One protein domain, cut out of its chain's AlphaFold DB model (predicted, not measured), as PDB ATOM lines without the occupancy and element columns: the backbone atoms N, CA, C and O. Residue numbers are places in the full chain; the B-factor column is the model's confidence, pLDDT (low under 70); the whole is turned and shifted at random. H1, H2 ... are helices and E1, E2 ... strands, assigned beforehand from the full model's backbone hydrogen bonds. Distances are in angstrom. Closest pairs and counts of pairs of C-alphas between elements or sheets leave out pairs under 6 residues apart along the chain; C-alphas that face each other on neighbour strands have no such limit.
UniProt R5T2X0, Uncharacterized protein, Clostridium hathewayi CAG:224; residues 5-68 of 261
ATOM      1  N   TRP A   5     169.293 157.288 214.631       97.62
ATOM      2  CA  TRP A   5     168.769 155.949 214.893       97.62
ATOM      3  C   TRP A   5     167.240 155.927 214.951       97.62
ATOM      4  O   TRP A   5     166.610 156.773 215.584       97.62
ATOM      5  N   VAL A   6     166.634 154.919 214.321       97.50
ATOM      6  CA  VAL A   6     165.176 154.758 214.229       97.50
ATOM      7  C   VAL A   6     164.783 153.317 214.570       97.50
ATOM      8  O   VAL A   6     165.470 152.363 214.189       97.50
ATOM      9  N   ASN A   7     163.691 153.148 215.320       96.06
ATOM     10  CA  ASN A   7     163.162 151.836 215.710       96.06
ATOM     11  C   ASN A   7     162.231 151.227 214.636       96.06
ATOM     12  O   ASN A   7     162.029 151.790 213.562       96.06
ATOM     13  N   GLU A   8     161.651 150.057 214.919       95.25
ATOM     14  CA  GLU A   8     160.732 149.372 213.992       95.25
ATOM     15  C   GLU A   8     159.445 150.157 213.706       95.25
ATOM     16  O   GLU A   8     158.908 150.095 212.602       95.25
ATOM     17  N   SER A   9     158.986 150.947 214.677       95.62
ATOM     18  CA  SER A   9     157.789 151.785 214.586       95.62
ATOM     19  C   SER A   9     158.020 153.103 213.838       95.62
ATOM     20  O   SER A   9     157.125 153.942 213.800       95.62
ATOM     21  N   SER A  10     159.190 153.289 213.210       93.25
ATOM     22  CA  SER A  10     159.596 154.537 212.545       93.25
ATOM     23  C   SER A  10     159.704 155.737 213.494       93.25
ATOM     24  O   SER A  10     159.473 156.880 213.103       93.25
ATOM     25  N   GLU A  11     160.087 155.490 214.746       95.62
ATOM     26  CA  GLU A  11     160.307 156.528 215.750       95.62
ATOM     27  C   GLU A  11     161.804 156.746 215.968       95.62
ATOM     28  O   GLU A  11     162.580 155.795 216.148       95.62
ATOM     29  N   ARG A  12     162.217 158.015 215.987       95.44
ATOM     30  CA  ARG A  12     163.601 158.397 216.276       95.44
ATOM     31  C   ARG A  12     163.964 158.029 217.715       95.44
ATOM     32  O   ARG A  12     163.219 158.324 218.644       95.44
ATOM     33  N   GLN A  13     165.129 157.418 217.879       95.94
ATOM     34  CA  GLN A  13     165.730 157.076 219.163       95.94
ATOM     35  C   GLN A  13     166.763 158.152 219.522       95.94
ATOM     36  O   GLN A  13     167.597 158.504 218.688       95.94
ATOM     37  N   THR A  14     166.683 158.717 220.732       88.56
ATOM     38  CA  THR A  14     167.382 159.973 221.086       88.56
ATOM     39  C   THR A  14     168.291 159.884 222.318       88.56
ATOM     40  O   THR A  14     168.517 160.897 222.969       88.56
ATOM     41  N   GLY A  15     168.799 158.701 222.659       92.31
ATOM     42  CA  GLY A  15     169.786 158.507 223.730       92.31
ATOM     43  C   GLY A  15     171.177 158.166 223.195       92.31
ATOM     44  O   GLY A  15     171.306 157.719 222.055       92.31
ATOM     45  N   ASP A  16     172.194 158.323 224.040       93.19
ATOM     46  CA  ASP A  16     173.577 157.898 223.766       93.19
ATOM     47  C   ASP A  16     173.644 156.396 223.416       93.19
ATOM     48  O   ASP A  16     174.438 155.976 222.580       93.19
ATOM     49  N   ASP A  17     172.730 155.591 223.964       93.75
ATOM     50  CA  ASP A  17     172.585 154.152 223.737       93.75
ATOM     51  C   ASP A  17     171.666 153.785 222.555       93.75
ATOM     52  O   ASP A  17     171.452 152.597 222.284       93.75
ATOM     53  N   ALA A  18     171.133 154.768 221.817       96.31
ATOM     54  CA  ALA A  18     170.176 154.548 220.727       96.31
ATOM     55  C   ALA A  18     170.698 153.576 219.657       96.31
ATOM     56  O   ALA A  18     169.920 152.843 219.040       96.31
ATOM     57  N   TRP A  19     172.016 153.525 219.471       96.88
ATOM     58  CA  TRP A  19     172.676 152.626 218.532       96.88
ATOM     59  C   TRP A  19     172.559 151.147 218.903       96.88
ATOM     60  O   TRP A  19     172.672 150.299 218.020       96.88
ATOM     61  N   THR A  20     172.298 150.798 220.165       96.19
ATOM     62  CA  THR A  20     172.180 149.396 220.605       96.19
ATOM     63  C   THR A  20     170.862 148.765 220.135       96.19
ATOM     64  O   THR A  20     170.841 147.647 219.604       96.19
ATOM     65  N   ASN A  21     169.764 149.523 220.229       93.62
ATOM     66  CA  ASN A  21     168.400 149.053 219.960       93.62
ATOM     67  C   ASN A  21     167.793 149.595 218.659       93.62
ATOM     68  O   ASN A  21     166.880 148.971 218.114       93.62
ATOM     69  N   GLY A  22     168.312 150.704 218.122       96.75
ATOM     70  CA  GLY A  22     167.919 151.224 216.814       96.75
ATOM     71  C   GLY A  22     168.097 150.169 215.719       96.75
ATOM     72  O   GLY A  22     169.080 149.423 215.710       96.75
ATOM     73  N   LEU A  23     167.133 150.085 214.802       97.31
ATOM     74  CA  LEU A  23     167.128 149.107 213.707       97.31
ATOM     75  C   LEU A  23     167.500 149.727 212.368       97.31
ATOM     76  O   LEU A  23     168.041 149.034 211.512       97.31
ATOM     77  N   TYR A  24     167.233 151.012 212.197       97.69
ATOM     78  CA  TYR A  24     167.580 151.777 211.013       97.69
ATOM     79  C   TYR A  24     168.464 152.946 211.419       97.69
ATOM     80  O   TYR A  24     168.396 153.417 212.556       97.69
ATOM     81  N   PHE A  25     169.246 153.430 210.466       97.56
ATOM     82  CA  PHE A  25     169.961 154.685 210.595       97.56
ATOM     83  C   PHE A  25     169.605 155.553 209.397       97.56
ATOM     84  O   PHE A  25     169.788 155.150 208.249       97.56
ATOM     85  N   CYS A  26     169.027 156.708 209.672       95.94
ATOM     86  CA  CYS A  26     168.958 157.818 208.737       95.94
ATOM     87  C   CYS A  26     170.131 158.732 209.094       95.94
ATOM     88  O   CYS A  26     170.463 158.792 210.273       95.94
ATOM     89  N   GLY A  27     170.777 159.376 208.122       92.62
ATOM     90  CA  GLY A  27     171.946 160.224 208.362       92.62
ATOM     91  C   GLY A  27     171.666 161.426 209.270       92.62
ATOM     92  O   GLY A  27     170.903 161.355 210.237       92.62
ATOM     93  N   ASP A  28     172.321 162.548 209.018       88.81
ATOM     94  CA  ASP A  28     172.196 163.696 209.912       88.81
ATOM     95  C   ASP A  28     170.895 164.493 209.675       88.81
ATOM     96  O   ASP A  28     170.027 164.131 208.873       88.81
ATOM     97  N   GLU A  29     170.739 165.595 210.407       88.62
ATOM     98  CA  GLU A  29     169.594 166.504 210.272       88.62
ATOM     99  C   GLU A  29     169.497 167.162 208.884       88.62
ATOM    100  O   GLU A  29     168.425 167.643 208.508       88.62
ATOM    101  N   ASN A  30     170.592 167.174 208.119       89.62
ATOM    102  CA  ASN A  30     170.687 167.822 206.817       89.62
ATOM    103  C   ASN A  30     170.322 166.869 205.669       89.62
ATOM    104  O   ASN A  30     169.682 167.315 204.713       89.62
ATOM    105  N   ASP A  31     170.707 165.587 205.742       90.31
ATOM    106  CA  ASP A  31     170.468 164.611 204.666       90.31
ATOM    107  C   ASP A  31     169.362 163.585 204.957       90.31
ATOM    108  O   ASP A  31     168.676 163.171 204.018       90.31
ATOM    109  N   GLY A  32     169.154 163.193 206.225       89.56
ATOM    110  CA  GLY A  32     168.257 162.114 206.657       89.56
ATOM    111  C   GLY A  32     168.311 160.842 205.803       89.56
ATOM    112  O   GLY A  32     167.334 160.085 205.750       89.56
ATOM    113  N   ALA A  33     169.420 160.609 205.099       92.75
ATOM    114  CA  ALA A  33     169.515 159.569 204.090       92.75
ATOM    115  C   ALA A  33     169.570 158.210 204.787       92.75
ATOM    116  O   ALA A  33     170.409 157.979 205.656       92.75
ATOM    117  N   GLN A  34     168.656 157.301 204.440       95.06
ATOM    118  CA  GLN A  34     168.650 155.979 205.059       95.06
ATOM    119  C   GLN A  34     169.897 155.195 204.636       95.06
ATOM    120  O   GLN A  34     170.141 154.993 203.444       95.06
ATOM    121  N   ALA A  35     170.659 154.728 205.621       95.50
ATOM    122  CA  ALA A  35     171.831 153.902 205.403       95.50
ATOM    123  C   ALA A  35     171.452 152.567 204.748       95.50
ATOM    124  O   ALA A  35     170.451 151.929 205.085       95.50
ATOM    125  N   SER A  36     172.296 152.132 203.817       95.31
ATOM    126  CA  SER A  36     172.204 150.843 203.138       95.31
ATOM    127  C   SER A  36     173.614 150.305 202.925       95.31
ATOM    128  O   SER A  36     174.504 151.039 202.498       95.31
ATOM    129  N   GLY A  37     173.835 149.029 203.236       96.38
ATOM    130  CA  GLY A  37     175.166 148.430 203.224       96.38
ATOM    131  C   GLY A  37     176.004 148.801 204.451       96.38
ATOM    132  O   GLY A  37     175.472 149.006 205.542       96.38
ATOM    133  N   CYS A  38     177.326 148.804 204.282       96.00
ATOM    134  CA  CYS A  38     178.276 149.090 205.357       96.00
ATOM    135  C   CYS A  38     178.295 150.589 205.687       96.00
ATOM    136  O   CYS A  38     178.384 151.409 204.775       96.00
ATOM    137  N   ALA A  39     178.259 150.932 206.972       96.31
ATOM    138  CA  ALA A  39     178.379 152.302 207.456       96.31
ATOM    139  C   ALA A  39     179.260 152.348 208.709       96.31
ATOM    140  O   ALA A  39     179.069 151.546 209.622       96.31
ATOM    141  N   LEU A  40     180.201 153.292 208.745       96.75
ATOM    142  CA  LEU A  40     180.915 153.685 209.958       96.75
ATOM    143  C   LEU A  40     180.109 154.806 210.614       96.75
ATOM    144  O   LEU A  40     179.835 155.811 209.961       96.75
ATOM    145  N   ILE A  41     179.675 154.601 211.854       96.88
ATOM    146  CA  ILE A  41     178.797 155.535 212.562       96.88
ATOM    147  C   ILE A  41     179.431 155.874 213.907       96.88
ATOM    148  O   ILE A  41     179.809 154.963 214.650       96.88
ATOM    149  N   ASP A  42     179.493 157.169 214.210       96.38
ATOM    150  CA  ASP A  42     179.917 157.675 215.511       96.38
ATOM    151  C   ASP A  42     178.824 157.427 216.556       96.38
ATOM    152  O   ASP A  42     177.632 157.659 216.325       96.38
ATOM    153  N   VAL A  43     179.231 156.906 217.706       96.69
ATOM    154  CA  VAL A  43     178.362 156.516 218.811       96.69
ATOM    155  C   VAL A  43     178.997 156.895 220.139       96.69
ATOM    156  O   VAL A  43     180.213 157.037 220.244       96.69
ATOM    157  N   VAL A  44     178.161 156.973 221.170       96.81
ATOM    158  CA  VAL A  44     178.611 157.086 222.553       96.81
ATOM    159  C   VAL A  44     178.486 155.707 223.212       96.81
ATOM    160  O   VAL A  44     177.416 155.090 223.201       96.81
ATOM    161  N   ASP A  45     179.584 155.176 223.744       96.06
ATOM    162  CA  ASP A  45     179.650 153.878 224.420       96.06
ATOM    163  C   ASP A  45     180.297 154.008 225.805       96.06
ATOM    164  O   ASP A  45     181.508 153.885 225.969       96.06
ATOM    165  N   ASP A  46     179.459 154.189 226.827       94.06
ATOM    166  CA  ASP A  46     179.856 154.392 228.234       94.06
ATOM    167  C   ASP A  46     180.638 153.228 228.856       94.06
ATOM    168  O   ASP A  46     181.116 153.328 229.985       94.06
ATOM    169  N   ARG A  47     180.738 152.100 228.146       92.56
ATOM    170  CA  ARG A  47     181.506 150.923 228.570       92.56
ATOM    171  C   ARG A  47     182.976 151.004 228.155       92.56
ATOM    172  O   ARG A  47     183.748 150.153 228.586       92.56
ATOM    173  N   GLN A  48     183.334 151.945 227.284       93.06
ATOM    174  CA  GLN A  48     184.701 152.172 226.826       93.06
ATOM    175  C   GLN A  48     185.368 153.282 227.646       93.06
ATOM    176  O   GLN A  48     184.693 154.165 228.174       93.06
ATOM    177  N   ASP A  49     186.702 153.243 227.728       94.19
ATOM    178  CA  ASP A  49     187.484 154.291 228.399       94.19
ATOM    179  C   ASP A  49     187.314 155.652 227.703       94.19
ATOM    180  O   ASP A  49     187.156 156.679 228.366       94.19
ATOM    181  N   ASP A  50     187.312 155.649 226.366       95.19
ATOM    182  CA  ASP A  50     186.850 156.769 225.550       95.19
ATOM    183  C   ASP A  50     185.404 156.507 225.133       95.19
ATOM    184  O   ASP A  50     185.118 155.531 224.441       95.19
ATOM    185  N   ARG A  51     184.475 157.357 225.569       95.88
ATOM    186  CA  ARG A  51     183.051 157.159 225.280       95.88
ATOM    187  C   ARG A  51     182.735 157.421 223.812       95.88
ATOM    188  O   ARG A  51     181.804 156.805 223.302       95.88
ATOM    189  N   ASP A  52     183.484 158.293 223.142       96.94
ATOM    190  CA  ASP A  52     183.244 158.632 221.743       96.94
ATOM    191  C   ASP A  52     183.914 157.579 220.855       96.94
ATOM    192  O   ASP A  52     185.134 157.434 220.813       96.94
ATOM    193  N   GLN A  53     183.096 156.785 220.170       96.31
ATOM    194  CA  GLN A  53     183.536 155.628 219.397       96.31
ATOM    195  C   GLN A  53     182.991 155.694 217.975       96.31
ATOM    196  O   GLN A  53     181.910 156.224 217.745       96.31
ATOM    197  N   SER A  54     183.671 155.055 217.029       96.75
ATOM    198  CA  SER A  54     183.144 154.843 215.678       96.75
ATOM    199  C   SER A  54     183.040 153.347 215.413       96.75
ATOM    200  O   SER A  54     184.035 152.622 215.466       96.75
ATOM    201  N   TYR A  55     181.833 152.857 215.130       97.62
ATOM    202  CA  TYR A  55     181.584 151.435 214.894       97.62
ATOM    203  C   TYR A  55     181.043 151.174 213.494       97.62
ATOM    204  O   TYR A  55     180.216 151.917 212.968       97.62
ATOM    205  N   TYR A  56     181.485 150.062 212.909       97.94
ATOM    206  CA  TYR A  56     180.921 149.560 211.666       97.94
ATOM    207  C   TYR A  56     179.605 148.823 211.917       97.94
ATOM    208  O   TYR A  56     179.520 147.914 212.748       97.94
ATOM    209  N   PHE A  57     178.601 149.178 211.125       98.25
ATOM    210  CA  PHE A  57     177.291 148.548 211.050       98.25
ATOM    211  C   PHE A  57     177.015 148.118 209.611       98.25
ATOM    212  O   PHE A  57     177.567 148.671 208.660       98.25
ATOM    213  N   TYR A  58     176.126 147.143 209.434       98.12
ATOM    214  CA  TYR A  58     175.652 146.762 208.108       98.12
ATOM    215  C   TYR A  58     174.130 146.784 208.050       98.12
ATOM    216  O   TYR A  58     173.475 146.084 208.820       98.12
ATOM    217  N   PHE A  59     173.576 147.546 207.114       98.00
ATOM    218  CA  PHE A  59     172.141 147.648 206.859       98.00
ATOM    219  C   PHE A  59     171.781 146.787 205.648       98.00
ATOM    220  O   PHE A  59     172.326 146.956 204.555       98.00
ATOM    221  N   ASP A  60     170.902 145.806 205.844       95.88
ATOM    222  CA  ASP A  60     170.570 144.832 204.814       95.88
ATOM    223  C   ASP A  60     169.844 145.499 203.643       95.88
ATOM    224  O   ASP A  60     168.773 146.070 203.811       95.88
ATOM    225  N   ALA A  61     170.399 145.386 202.437       91.56
ATOM    226  CA  ALA A  61     169.852 146.038 201.250       91.56
ATOM    227  C   ALA A  61     168.396 145.640 200.922       91.56
ATOM    228  O   ALA A  61     167.728 146.355 200.182       91.56
ATOM    229  N   SER A  62     167.898 144.509 201.440       93.19
ATOM    230  CA  SER A  62     166.521 144.062 201.189       93.19
ATOM    231  C   SER A  62     165.469 144.771 202.043       93.19
ATOM    232  O   SER A  62     164.310 144.835 201.640       93.19
ATOM    233  N   ASN A  63     165.839 145.269 203.225       93.25
ATOM    234  CA  ASN A  63     164.882 145.824 204.187       93.25
ATOM    235  C   ASN A  63     165.412 147.027 204.981       93.25
ATOM    236  O   ASN A  63     164.711 147.503 205.869       93.25
ATOM    237  N   SER A  64     166.628 147.486 204.688       93.88
ATOM    238  CA  SER A  64     167.377 148.554 205.361       93.88
ATOM    239  C   SER A  64     167.591 148.359 206.866       93.88
ATOM    240  O   SER A  64     168.039 149.281 207.542       93.88
ATOM    241  N   LYS A  65     167.288 147.180 207.425       97.12
ATOM    242  CA  LYS A  65     167.499 146.898 208.847       97.12
ATOM    243  C   LYS A  65     168.958 146.554 209.102       97.12
ATOM    244  O   LYS A  65     169.581 145.802 208.349       97.12
ATOM    245  N   LYS A  66     169.481 147.045 210.219       97.88
ATOM    246  CA  LYS A  66     170.782 146.672 210.763       97.88
ATOM    247  C   LYS A  66     170.852 145.162 210.995       97.88
ATOM    248  O   LYS A  66     169.968 144.566 211.613       97.88
ATOM    249  N   VAL A  67     171.939 144.548 210.546       98.12
ATOM    250  CA  VAL A  67     172.291 143.165 210.863       98.12
ATOM    251  C   VAL A  67     172.843 143.115 212.284       98.12
ATOM    252  O   VAL A  67     173.834 143.764 212.600       98.12
ATOM    253  N   LYS A  68     172.195 142.324 213.139       97.81
ATOM    254  CA  LYS A  68     172.595 142.085 214.529       97.81
ATOM    255  C   LYS A  68     172.281 140.657 214.950       97.81
ATOM    256  O   LYS A  68     171.435 139.999 214.334       97.81
TER     257      LYS A  68
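What this domain is: This is residues 5 to 68 of the 261 residues of an uncharacterized protein of Clostridium hathewayi CAG:224 (UniProt R5T2X0). There is little regular structure: a long hairpin of strands E2 and E3 runs along the domain, and the loop-rich first part, residues 5 to 17 with short helix H1 and strand E1, lies over one side of it. The printed part has 64 residues, with one named helix and three named strands in the order H1, E1, E2, E3 along the chain; E2 and E3 form an antiparallel sheet. The class is mostly strand, with 23 residues in named elements. The whole is compact, radius of gyration of the C-alphas 11.5 A, yet elongated, spanning 36 by 23 by 21 A.

Where its parts are: After residues 5 to 17, H1 is residues 18 to 21, beginning at C-alpha 18 (170.176, 154.548, 220.727). E1 is residues 24 to 26. E2, residues 37 to 44, measures 21.5 A; E3, residues 52 to 59, measures 21.6 A and ends at C-alpha 59 (172.141, 147.648, 206.859).

How they stand to each other: In the hairpin, E2 and E3 are antiparallel at 153 degrees; N 37 and O 59 are within hydrogen-bond range at 2.9 A, N 43 and O 53 at 2.8 A. The closest C-alphas of H1 and E2, Trp 19 and Val 43, are 6.9 A apart. Those of E1 and E3, Tyr 24 and Phe 59, are 7.4 A apart. E1 pairs with no named strand. H1 and E3 are apart. H1 is too short for an O i to N i+4 pair; its one O i to N i+3 pair is not within range.

The domain as a whole: The C-alphas farthest apart, Asp 49 and Ser 62, are 35.8 A apart. The printed part has no cut and no long link between named elements; no printed residue is under 70 in pLDDT.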